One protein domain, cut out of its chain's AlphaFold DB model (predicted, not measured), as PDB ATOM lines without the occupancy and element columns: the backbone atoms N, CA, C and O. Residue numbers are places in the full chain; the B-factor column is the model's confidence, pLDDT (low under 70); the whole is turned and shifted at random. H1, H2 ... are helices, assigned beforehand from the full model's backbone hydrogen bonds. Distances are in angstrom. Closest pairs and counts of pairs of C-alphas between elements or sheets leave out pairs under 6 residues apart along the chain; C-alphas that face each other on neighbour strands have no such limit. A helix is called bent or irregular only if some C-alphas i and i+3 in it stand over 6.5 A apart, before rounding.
ATOM      1  N   ILE A 105      51.624  24.515  34.307       81.00
ATOM      2  CA  ILE A 105      51.570  24.059  32.899       81.00
ATOM      3  C   ILE A 105      50.318  23.221  32.626       81.00
ATOM      4  O   ILE A 105      49.695  23.363  31.576       81.00
ATOM      5  N   LYS A 106      49.943  22.336  33.552       79.44
ATOM      6  CA  LYS A 106      48.761  21.486  33.392       79.44
ATOM      7  C   LYS A 106      47.458  22.284  33.481       79.44
ATOM      8  O   LYS A 106      46.507  21.972  32.773       79.44
ATOM      9  N   GLU A 107      47.426  23.312  34.324       82.25
ATOM     10  CA  GLU A 107      46.288  24.224  34.473       82.25
ATOM     11  C   GLU A 107      46.285  25.357  33.426       82.25
ATOM     12  O   GLU A 107      45.271  26.033  33.254       82.25
ATOM     13  N   ARG A 108      47.377  25.552  32.671       86.25
ATOM     14  CA  ARG A 108      47.517  26.627  31.676       86.25
ATOM     15  C   ARG A 108      46.410  26.646  30.613       86.25
ATOM     16  O   ARG A 108      45.846  27.720  30.420       86.25
ATOM     17  N   PRO A 109      45.994  25.515  30.004       83.88
ATOM     18  CA  PRO A 109      44.892  25.521  29.039       83.88
ATOM     19  C   PRO A 109      43.574  26.041  29.630       83.88
ATOM     20  O   PRO A 109      42.769  26.644  28.926       83.88
ATOM     21  N   ARG A 110      43.350  25.830  30.934       83.56
ATOM     22  CA  ARG A 110      42.169  26.334  31.643       83.56
ATOM     23  C   ARG A 110      42.253  27.847  31.842       83.56
ATOM     24  O   ARG A 110      41.263  28.530  31.605       83.56
ATOM     25  N   VAL A 111      43.420  28.370  32.226       84.44
ATOM     26  CA  VAL A 111      43.666  29.821  32.322       84.44
ATOM     27  C   VAL A 111      43.514  30.490  30.957       84.44
ATOM     28  O   VAL A 111      42.813  31.490  30.862       84.44
ATOM     29  N   ASP A 112      44.100  29.921  29.902       85.69
ATOM     30  CA  ASP A 112      44.051  30.489  28.550       85.69
ATOM     31  C   ASP A 112      42.628  30.494  27.981       85.69
ATOM     32  O   ASP A 112      42.203  31.498  27.413       85.69
ATOM     33  N   ARG A 113      41.846  29.427  28.206       87.94
ATOM     34  CA  ARG A 113      40.419  29.407  27.847       87.94
ATOM     35  C   ARG A 113      39.654  30.527  28.554       87.94
ATOM     36  O   ARG A 113      38.963  31.298  27.903       87.94
ATOM     37  N   LEU A 114      39.812  30.648  29.874       86.94
ATOM     38  CA  LEU A 114      39.140  31.689  30.658       86.94
ATOM     39  C   LEU A 114      39.615  33.098  30.266       86.94
ATOM     40  O   LEU A 114      38.822  34.029  30.258       86.94
ATOM     41  N   LYS A 115      40.889  33.272  29.907       86.25
ATOM     42  CA  LYS A 115      41.425  34.546  29.413       86.25
ATOM     43  C   LYS A 115      40.837  34.902  28.045       86.25
ATOM     44  O   LYS A 115      40.474  36.052  27.832       86.25
ATOM     45  N   SER A 116      40.662  33.922  27.156       85.19
ATOM     46  CA  SER A 116      39.958  34.103  25.880       85.19
ATOM     47  C   SER A 116      38.508  34.547  26.083       85.19
ATOM     48  O   SER A 116      38.029  35.411  25.348       85.19
ATOM     49  N   ASP A 117      37.823  34.010  27.099       83.06
ATOM     50  CA  ASP A 117      36.471  34.451  27.456       83.06
ATOM     51  C   ASP A 117      36.459  35.930  27.884       83.06
ATOM     52  O   ASP A 117      35.566  36.667  27.481       83.06
ATOM     53  N   LEU A 118      37.469  36.387  28.641       85.25
ATOM     54  CA  LEU A 118      37.594  37.791  29.069       85.25
ATOM     55  C   LEU A 118      37.791  38.767  27.897       85.25
ATOM     56  O   LEU A 118      37.349  39.910  27.990       85.25
ATOM     57  N   TYR A 119      38.429  38.334  26.804       82.19
ATOM     58  CA  TYR A 119      38.537  39.128  25.570       82.19
ATOM     59  C   TYR A 119      37.266  39.103  24.720       82.19
ATOM     60  O   TYR A 119      37.016  40.044  23.972       82.19
ATOM     61  N   SER A 120      36.483  38.027  24.814       80.38
ATOM     62  CA  SER A 120      35.322  37.796  23.945       80.38
ATOM     63  C   SER A 120      34.019  38.346  24.530       80.38
ATOM     64  O   SER A 120      33.130  38.736  23.777       80.38
ATOM     65  N   ASP A 121      33.891  38.379  25.859       80.50
ATOM     66  CA  ASP A 121      32.692  38.837  26.562       80.50
ATOM     67  C   ASP A 121      33.056  39.618  27.835       80.50
ATOM     68  O   ASP A 121      33.525  39.075  28.838       80.50
ATOM     69  N   VAL A 122      32.767  40.919  27.823       76.56
ATOM     70  CA  VAL A 122      33.017  41.837  28.946       76.56
ATOM     71  C   VAL A 122      32.242  41.419  30.206       76.56
ATOM     72  O   VAL A 122      32.720  41.627  31.326       76.56
ATOM     73  N   GLY A 123      31.085  40.758  30.062       77.00
ATOM     74  CA  GLY A 123      30.305  40.220  31.180       77.00
ATOM     75  C   GLY A 123      31.071  39.168  31.991       77.00
ATOM     76  O   GLY A 123      30.904  39.079  33.215       77.00
ATOM     77  N   LYS A 124      32.000  38.445  31.349       82.06
ATOM     78  CA  LYS A 124      32.860  37.445  31.998       82.06
ATOM     79  C   LYS A 124      33.845  38.064  32.977       82.06
ATOM     80  O   LYS A 124      34.186  37.415  33.961       82.06
ATOM     81  N   ILE A 125      34.238  39.328  32.792       83.88
ATOM     82  CA  ILE A 125      35.103  40.039  33.745       83.88
ATOM     83  C   ILE A 125      34.406  40.150  35.103       83.88
ATOM     84  O   ILE A 125      34.998  39.831  36.137       83.88
ATOM     85  N   PHE A 126      33.145  40.587  35.112       82.81
ATOM     86  CA  PHE A 126      32.372  40.735  36.346       82.81
ATOM     87  C   PHE A 126      32.051  39.370  36.962       82.81
ATOM     88  O   PHE A 126      32.233  39.161  38.166       82.81
ATOM     89  N   GLU A 127      31.666  38.406  36.123       80.81
ATOM     90  CA  GLU A 127      31.398  37.035  36.546       80.81
ATOM     91  C   GLU A 127      32.630  36.400  37.215       80.81
ATOM     92  O   GLU A 127      32.534  35.884  38.333       80.81
ATOM     93  N   TYR A 128      33.806  36.489  36.591       87.75
ATOM     94  CA  TYR A 128      35.037  35.886  37.102       87.75
ATOM     95  C   TYR A 128      35.553  36.626  38.336       87.75
ATOM     96  O   TYR A 128      35.998  35.971  39.277       87.75
ATOM     97  N   LYS A 129      35.398  37.956  38.425       84.69
ATOM     98  CA  LYS A 129      35.722  38.713  39.649       84.69
ATOM     99  C   LYS A 129      34.892  38.258  40.851       84.69
ATOM    100  O   LYS A 129      35.425  38.202  41.956       84.69
ATOM    101  N   SER A 130      33.620  37.909  40.639       82.81
ATOM    102  CA  SER A 130      32.729  37.437  41.710       82.81
ATOM    103  C   SER A 130      32.994  35.986  42.137       82.81
ATOM    104  O   SER A 130      32.798  35.636  43.300       82.81
ATOM    105  N   LYS A 131      33.454  35.134  41.208       83.88
ATOM    106  CA  LYS A 131      33.623  33.688  41.432       83.88
ATOM    107  C   LYS A 131      35.060  33.268  41.730       83.88
ATOM    108  O   LYS A 131      35.244  32.169  42.248       83.88
ATOM    109  N   GLN A 132      36.060  34.086  41.408       84.06
ATOM    110  CA  GLN A 132      37.471  33.723  41.545       84.06
ATOM    111  C   GLN A 132      37.864  33.308  42.968       84.06
ATOM    112  O   GLN A 132      37.235  33.662  43.967       84.06
ATOM    113  N   SER A 133      38.969  32.578  43.066       78.56
ATOM    114  CA  SER A 133      39.546  32.226  44.357       78.56
ATOM    115  C   SER A 133      40.178  33.450  45.022       78.56
ATOM    116  O   SER A 133      40.999  34.150  44.424       78.56
ATOM    117  N   ALA A 134      39.874  33.655  46.305       75.56
ATOM    118  CA  ALA A 134      40.487  34.709  47.114       75.56
ATOM    119  C   ALA A 134      41.995  34.485  47.352       75.56
ATOM    120  O   ALA A 134      42.730  35.438  47.612       75.56
ATOM    121  N   SER A 135      42.494  33.251  47.198       73.81
ATOM    122  CA  SER A 135      43.905  32.889  47.413       73.81
ATOM    123  C   SER A 135      44.448  31.955  46.328       73.81
ATOM    124  O   SER A 135      43.711  31.123  45.794       73.81
ATOM    125  N   GLU A 136      45.748  32.043  46.044       75.12
ATOM    126  CA  GLU A 136      46.445  31.059  45.205       75.12
ATOM    127  C   GLU A 136      46.515  29.694  45.925       75.12
ATOM    128  O   GLU A 136      46.643  29.657  47.157       75.12
ATOM    129  N   PRO A 137      46.413  28.553  45.217       73.62
ATOM    130  CA  PRO A 137      46.645  27.250  45.828       73.62
ATOM    131  C   PRO A 137      48.081  27.157  46.355       73.62
ATOM    132  O   PRO A 137      49.044  27.411  45.634       73.62
ATOM    133  N   SER A 138      48.233  26.733  47.611       75.50
ATOM    134  CA  SER A 138      49.557  26.522  48.195       75.50
ATOM    135  C   SER A 138      50.340  25.442  47.440       75.50
ATOM    136  O   SER A 138      49.755  24.524  46.860       75.50
ATOM    137  N   ILE A 139      51.674  25.509  47.498       77.81
ATOM    138  CA  ILE A 139      52.583  24.544  46.852       77.81
ATOM    139  C   ILE A 139      52.214  23.100  47.228       77.81
ATOM    140  O   ILE A 139      52.142  22.232  46.361       77.81
ATOM    141  N   PHE A 140      51.893  22.851  48.500       71.19
ATOM    142  CA  PHE A 140      51.441  21.539  48.964       71.19
ATOM    143  C   PHE A 140      50.143  21.095  48.270       71.19
ATOM    144  O   PHE A 140      50.045  19.965  47.801       71.19
ATOM    145  N   LYS A 141      49.166  22.000  48.119       77.00
ATOM    146  CA  LYS A 141      47.904  21.741  47.406       77.00
ATOM    147  C   LYS A 141      48.136  21.425  45.928       77.00
ATOM    148  O   LYS A 141      47.519  20.494  45.411       77.00
ATOM    149  N   LYS A 142      49.035  22.166  45.270       79.81
ATOM    150  CA  LYS A 142      49.444  21.921  43.876       79.81
ATOM    151  C   LYS A 142      50.054  20.519  43.731       79.81
ATOM    152  O   LYS A 142      49.632  19.758  42.864       79.81
ATOM    153  N   VAL A 143      50.962  20.131  44.632       75.75
ATOM    154  CA  VAL A 143      51.612  18.803  44.643       75.75
ATOM    155  C   VAL A 143      50.608  17.674  44.889       75.75
ATOM    156  O   VAL A 143      50.579  16.713  44.123       75.75
ATOM    157  N   VAL A 144      49.751  17.799  45.909       73.06
ATOM    158  CA  VAL A 144      48.724  16.790  46.229       73.06
ATOM    159  C   VAL A 144      47.774  16.581  45.053       73.06
ATOM    160  O   VAL A 144      47.478  15.442  44.704       73.06
ATOM    161  N   ARG A 145      47.331  17.658  44.395       76.56
ATOM    162  CA  ARG A 145      46.472  17.563  43.206       76.56
ATOM    163  C   ARG A 145      47.193  16.922  42.021       76.56
ATOM    164  O   ARG A 145      46.599  16.095  41.339       76.56
ATOM    165  N   LEU A 146      48.473  17.237  41.808       77.50
ATOM    166  CA  LEU A 146      49.269  16.620  40.745       77.50
ATOM    167  C   LEU A 146      49.406  15.100  40.947       77.50
ATOM    168  O   LEU A 146      49.320  14.339  39.983       77.50
ATOM    169  N   ILE A 147      49.591  14.665  42.201       71.38
ATOM    170  CA  ILE A 147      49.624  13.247  42.585       71.38
ATOM    171  C   ILE A 147      48.244  12.616  42.385       71.38
ATOM    172  O   ILE A 147      48.159  11.595  41.709       71.38
ATOM    173  N   ALA A 148      47.178  13.241  42.902       72.06
ATOM    174  CA  ALA A 148      45.797  12.765  42.783       72.06
ATOM    175  C   ALA A 148      45.381  12.552  41.321       72.06
ATOM    176  O   ALA A 148      44.810  11.520  40.977       72.06
ATOM    177  N   ASP A 149      45.745  13.480  40.437       72.69
ATOM    178  CA  ASP A 149      45.442  13.342  39.021       72.69
ATOM    179  C   ASP A 149      46.248  12.209  38.356       72.69
ATOM    180  O   ASP A 149      45.759  11.593  37.410       72.69
ATOM    181  N   LYS A 150      47.474  11.927  38.825       76.38
ATOM    182  CA  LYS A 150      48.317  10.836  38.304       76.38
ATOM    183  C   LYS A 150      47.778   9.456  38.697       76.38
ATOM    184  O   LYS A 150      47.989   8.500  37.959       76.38
ATOM    185  N   ILE A 151      47.068   9.370  39.823       68.94
ATOM    186  CA  ILE A 151      46.384   8.157  40.304       68.94
ATOM    187  C   ILE A 151      44.886   8.125  39.948       68.94
ATOM    188  O   ILE A 151      44.163   7.251  40.414       68.94
ATOM    189  N   GLY A 152      44.406   9.062  39.120       68.38
ATOM    190  CA  GLY A 152      43.045   9.056  38.571       68.38
ATOM    191  C   GLY A 152      41.930   9.550  39.503       68.38
ATOM    192  O   GLY A 152      40.758   9.425  39.155       68.38
ATOM    193  N   ILE A 153      42.245  10.145  40.658       65.50
ATOM    194  CA  ILE A 153      41.238  10.639  41.611       65.50
ATOM    195  C   ILE A 153      40.843  12.075  41.252       65.50
ATOM    196  O   ILE A 153      41.603  13.018  41.481       65.50
ATOM    197  N   LYS A 154      39.620  12.263  40.739       70.31
ATOM    198  CA  LYS A 154      39.027  13.588  40.489       70.31
ATOM    199  C   LYS A 154      37.749  13.783  41.303       70.31
ATOM    200  O   LYS A 154      36.817  12.992  41.198       70.31
ATOM    201  N   THR A 155      37.679  14.863  42.084       69.38
ATOM    202  CA  THR A 155      36.468  15.265  42.822       69.38
ATOM    203  C   THR A 155      35.861  16.527  42.205       69.38
ATOM    204  O   THR A 155      36.595  17.444  41.833       69.38
ATOM    205  N   LYS A 156      34.521  16.617  42.134       73.94
ATOM    206  CA  LYS A 156      33.812  17.809  41.610       73.94
ATOM    207  C   LYS A 156      34.257  19.106  42.300       73.94
ATOM    208  O   LYS A 156      34.595  20.077  41.634       73.94
ATOM    209  N   ARG A 157      34.356  19.087  43.634       73.25
ATOM    210  CA  ARG A 157      34.801  20.238  44.441       73.25
ATOM    211  C   ARG A 157      36.251  20.653  44.146       73.25
ATOM    212  O   ARG A 157      36.598  21.821  44.287       73.25
ATOM    213  N   GLY A 158      37.104  19.706  43.751       74.38
ATOM    214  CA  GLY A 158      38.485  19.976  43.353       74.38
ATOM    215  C   GLY A 158      38.577  20.739  42.034       74.38
ATOM    216  O   GLY A 158      39.341  21.696  41.954       74.38
ATOM    217  N   GLU A 159      37.774  20.358  41.036       78.62
ATOM    218  CA  GLU A 159      37.727  21.038  39.734       78.62
ATOM    219  C   GLU A 159      37.142  22.447  39.826       78.62
ATOM    220  O   GLU A 159      37.717  23.366  39.260       78.62
ATOM    221  N   GLU A 160      36.072  22.654  40.598       80.56
ATOM    222  CA  GLU A 160      35.511  23.998  40.805       80.56
ATOM    223  C   GLU A 160      36.522  24.957  41.439       80.56
ATOM    224  O   GLU A 160      36.617  26.116  41.045       80.56
ATOM    225  N   LEU A 161      37.310  24.488  42.410       80.44
ATOM    226  CA  LEU A 161      38.357  25.313  43.010       80.44
ATOM    227  C   LEU A 161      39.466  25.637  42.006       80.44
ATOM    228  O   LEU A 161      39.907  26.780  41.963       80.44
ATOM    229  N   ARG A 162      39.878  24.670  41.177       79.69
ATOM    230  CA  ARG A 162      40.842  24.909  40.091       79.69
ATOM    231  C   ARG A 162      40.317  25.922  39.075       79.69
ATOM    232  O   ARG A 162      41.058  26.803  38.658       79.69
ATOM    233  N   GLU A 163      39.033  25.843  38.738       83.31
ATOM    234  CA  GLU A 163      38.346  26.791  37.860       83.31
ATOM    235  C   GLU A 163      38.402  28.220  38.425       83.31
ATOM    236  O   GLU A 163      38.812  29.152  37.740       83.31
ATOM    237  N   ARG A 164      38.077  28.391  39.712       84.94
ATOM    238  CA  ARG A 164      38.116  29.694  40.398       84.94
ATOM    239  C   ARG A 164      39.535  30.244  40.556       84.94
ATOM    240  O   ARG A 164      39.740  31.456  40.502       84.94
ATOM    241  N   GLU A 165      40.513  29.377  40.790       85.00
ATOM    242  CA  GLU A 165      41.932  29.746  40.843       85.00
ATOM    243  C   GLU A 165      42.426  30.193  39.456       85.00
ATOM    244  O   GLU A 165      43.085  31.226  39.347       85.00
ATOM    245  N   ALA A 166      42.032  29.494  38.388       83.50
ATOM    246  CA  ALA A 166      42.371  29.853  37.014       83.50
ATOM    247  C   ALA A 166      41.706  31.166  36.554       83.50
ATOM    248  O   ALA A 166      42.356  31.968  35.884       83.50
ATOM    249  N   MET A 167      40.462  31.443  36.981       87.50
ATOM    250  CA  MET A 167      39.780  32.728  36.738       87.50
ATOM    251  C   MET A 167      40.589  33.919  37.269       87.50
ATOM    252  O   MET A 167      40.708  34.937  36.590       87.50
ATOM    253  N   ARG A 168      41.189  33.784  38.460       85.44
ATOM    254  CA  ARG A 168      42.038  34.832  39.044       85.44
ATOM    255  C   ARG A 168      43.262  35.118  38.180       85.44
ATOM    256  O   ARG A 168      43.593  36.278  37.950       85.44
ATOM    257  N   VAL A 169      43.953  34.068  37.739       84.62
ATOM    258  CA  VAL A 169      45.168  34.214  36.923       84.62
ATOM    259  C   VAL A 169      44.827  34.857  35.577       84.62
ATOM    260  O   VAL A 169      45.500  35.805  35.177       84.62
ATOM    261  N   ALA A 170      43.734  34.429  34.939       85.06
ATOM    262  CA  ALA A 170      43.252  35.005  33.684       85.06
ATOM    263  C   ALA A 170      42.931  36.507  33.810       85.06
ATOM    264  O   ALA A 170      43.366  37.294  32.972       85.06
ATOM    265  N   LEU A 171      42.245  36.920  34.884       86.44
ATOM    266  CA  LEU A 171      41.937  38.332  35.155       86.44
ATOM    267  C   LEU A 171      43.193  39.189  35.358       86.44
ATOM    268  O   LEU A 171      43.260  40.311  34.862       86.44
ATOM    269  N   ILE A 172      44.189  38.668  36.082       86.00
ATOM    270  CA  ILE A 172      45.452  39.381  36.320       86.00
ATOM    271  C   ILE A 172      46.233  39.554  35.014       86.00
ATOM    272  O   ILE A 172      46.788  40.625  34.773       86.00
ATOM    273  N   GLU A 173      46.307  38.513  34.184       86.25
ATOM    274  CA  GLU A 173      47.011  38.586  32.900       86.25
ATOM    275  C   GLU A 173      46.307  39.516  31.908       86.25
ATOM    276  O   GLU A 173      46.979  40.332  31.284       86.25
ATOM    277  N   TYR A 174      44.976  39.450  31.818       86.50
ATOM    278  CA  TYR A 174      44.169  40.350  30.989       86.50
ATOM    279  C   TYR A 174      44.396  41.824  31.359       86.50
ATOM    280  O   TYR A 174      44.714  42.638  30.494       86.50
ATOM    281  N   GLN A 175      44.319  42.167  32.651       85.38
ATOM    282  CA  GLN A 175      44.507  43.554  33.094       85.38
ATOM    283  C   GLN A 175      45.915  44.076  32.776       85.38
ATOM    284  O   GLN A 175      46.072  45.215  32.347       85.38
ATOM    285  N   LYS A 176      46.947  43.237  32.940       85.56
ATOM    286  CA  LYS A 176      48.330  43.616  32.615       85.56
ATOM    287  C   LYS A 176      48.532  43.926  31.133       85.56
ATOM    288  O   LYS A 176      49.342  44.794  30.823       85.56
ATOM    289  N   GLU A 177      47.848  43.212  30.245       83.75
ATOM    290  CA  GLU A 177      47.938  43.434  28.799       83.75
ATOM    291  C   GLU A 177      47.206  44.716  28.385       83.75
ATOM    292  O   GLU A 177      47.793  45.541  27.688       83.75
ATOM    293  N   VAL A 178      46.005  44.963  28.920       83.88
ATOM    294  CA  VAL A 178      45.262  46.218  28.690       83.88
ATOM    295  C   VAL A 178      46.055  47.443  29.174       83.88
ATOM    296  O   VAL A 178      46.205  48.423  28.443       83.88
ATOM    297  N   ASP A 179      46.648  47.379  30.371       85.44
ATOM    298  CA  ASP A 179      47.459  48.477  30.921       85.44
ATOM    299  C   ASP A 179      48.766  48.717  30.133       85.44
ATOM    300  O   ASP A 179      49.371  49.791  30.230       85.44
ATOM    301  N   ALA A 180      49.264  47.709  29.410       84.31
ATOM    302  CA  ALA A 180      50.452  47.828  28.566       84.31
ATOM    303  C   ALA A 180      50.120  48.478  27.214       84.31
ATOM    304  O   ALA A 180      50.861  49.354  26.764       84.31
ATOM    305  N   GLU A 181      48.992  48.107  26.603       82.75
ATOM    306  CA  GLU A 181      48.510  48.725  25.362       82.75
ATOM    307  C   GLU A 181      48.189  50.211  25.550       82.75
ATOM    308  O   GLU A 181      48.615  51.039  24.742       82.75
ATOM    309  N   GLN A 182      47.535  50.568  26.662       82.44
ATOM    310  CA  GLN A 182      47.223  51.962  26.984       82.44
ATOM    311  C   GLN A 182      48.492  52.825  27.098       82.44
ATOM    312  O   GLN A 182      48.562  53.920  26.536       82.44
TER     313      GLN A 182
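Overview. This is residues 105 to 182 of the 716 residues of an uncharacterized protein of Candidatus Saccharibacteria bacterium (UniProt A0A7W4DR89). One long helix, H4, makes the main axis of a rod-shaped model, with H1 and H2 packing across its middle part and H3 set off near the other end of the rod from Gln 182, touching no helix. The last turns of H4, residues 176 to 182, stick out free at one end, and residues 147 to 152, of which 147 to 150 belong to H3, stand free at the other. The printed part has 78 residues with four named helices in the order H1, H2, H3, H4 and no named strand, and its class is all helix. It is only just compact, close to loose, with a radius of gyration of the C-alphas of 13.6 A and spans of 45 by 21 by 20 A.

Arrangement. H4, residues 156 to 182, touches H1, residues 105 to 120, with its residues 162 to 174 alone. The closest C-alphas of the two, those of Lys 115 and Ala 170, are 4.7 A apart, and the helices run the same way at a steep tilt of 57 degrees. H4 also touches H2, residues 123 to 131, with its residues 164 to 171 alone. Their closest C-alphas, those of Tyr 128 and Met 167, are 5.7 A apart, and they run opposite ways at a steep tilt of 51 degrees. H1 and H2 only just touch, only at the corner by their link, with 3 pairs of C-alphas within 8 A; H1 does so with residues 117 to 118 alone. Their closest C-alphas are those of Leu 118 and Lys 124, 5.6 A apart, and they run opposite ways at a steep tilt of 45 degrees. H3, residues 139 to 150, is apart from H1 and from H2. H3 and H4 are only just apart, their closest C-alphas being 8.3 A from each other. Every O i to N i+4 pair is within hydrogen-bond range in H2, H3 and H4; in H1 10 of 12 are.

Along the chain. H4, 27 residues, is the longest helix and measures 39.5 A, from C-alpha 156 at (33.812, 17.809, 41.610) to C-alpha 182 at (47.223, 51.962, 26.984). H1 measures 23.1 A and begins with C-alpha 105 at (51.570, 24.059, 32.899). H1 is irregular: C-alphas 106 and 109 are 7.1 A apart, and its line is a rough one. H3 has 12 residues and H2 has 9.

Size, cuts and confidence. The two C-alphas farthest apart, those of Ile 151 and Gln 182, are 45.8 A from each other. Without the stretches that stand free, the body of 65 residues spans 34 by 21 by 18 A. The printed part has no cut. The links from H1 to H2 and from H3 to H4 are tight, and that from H2 to H3 is short. The mean pLDDT of the printed part is 80.3, and residues 151 to 153 and residue 155 are under 70.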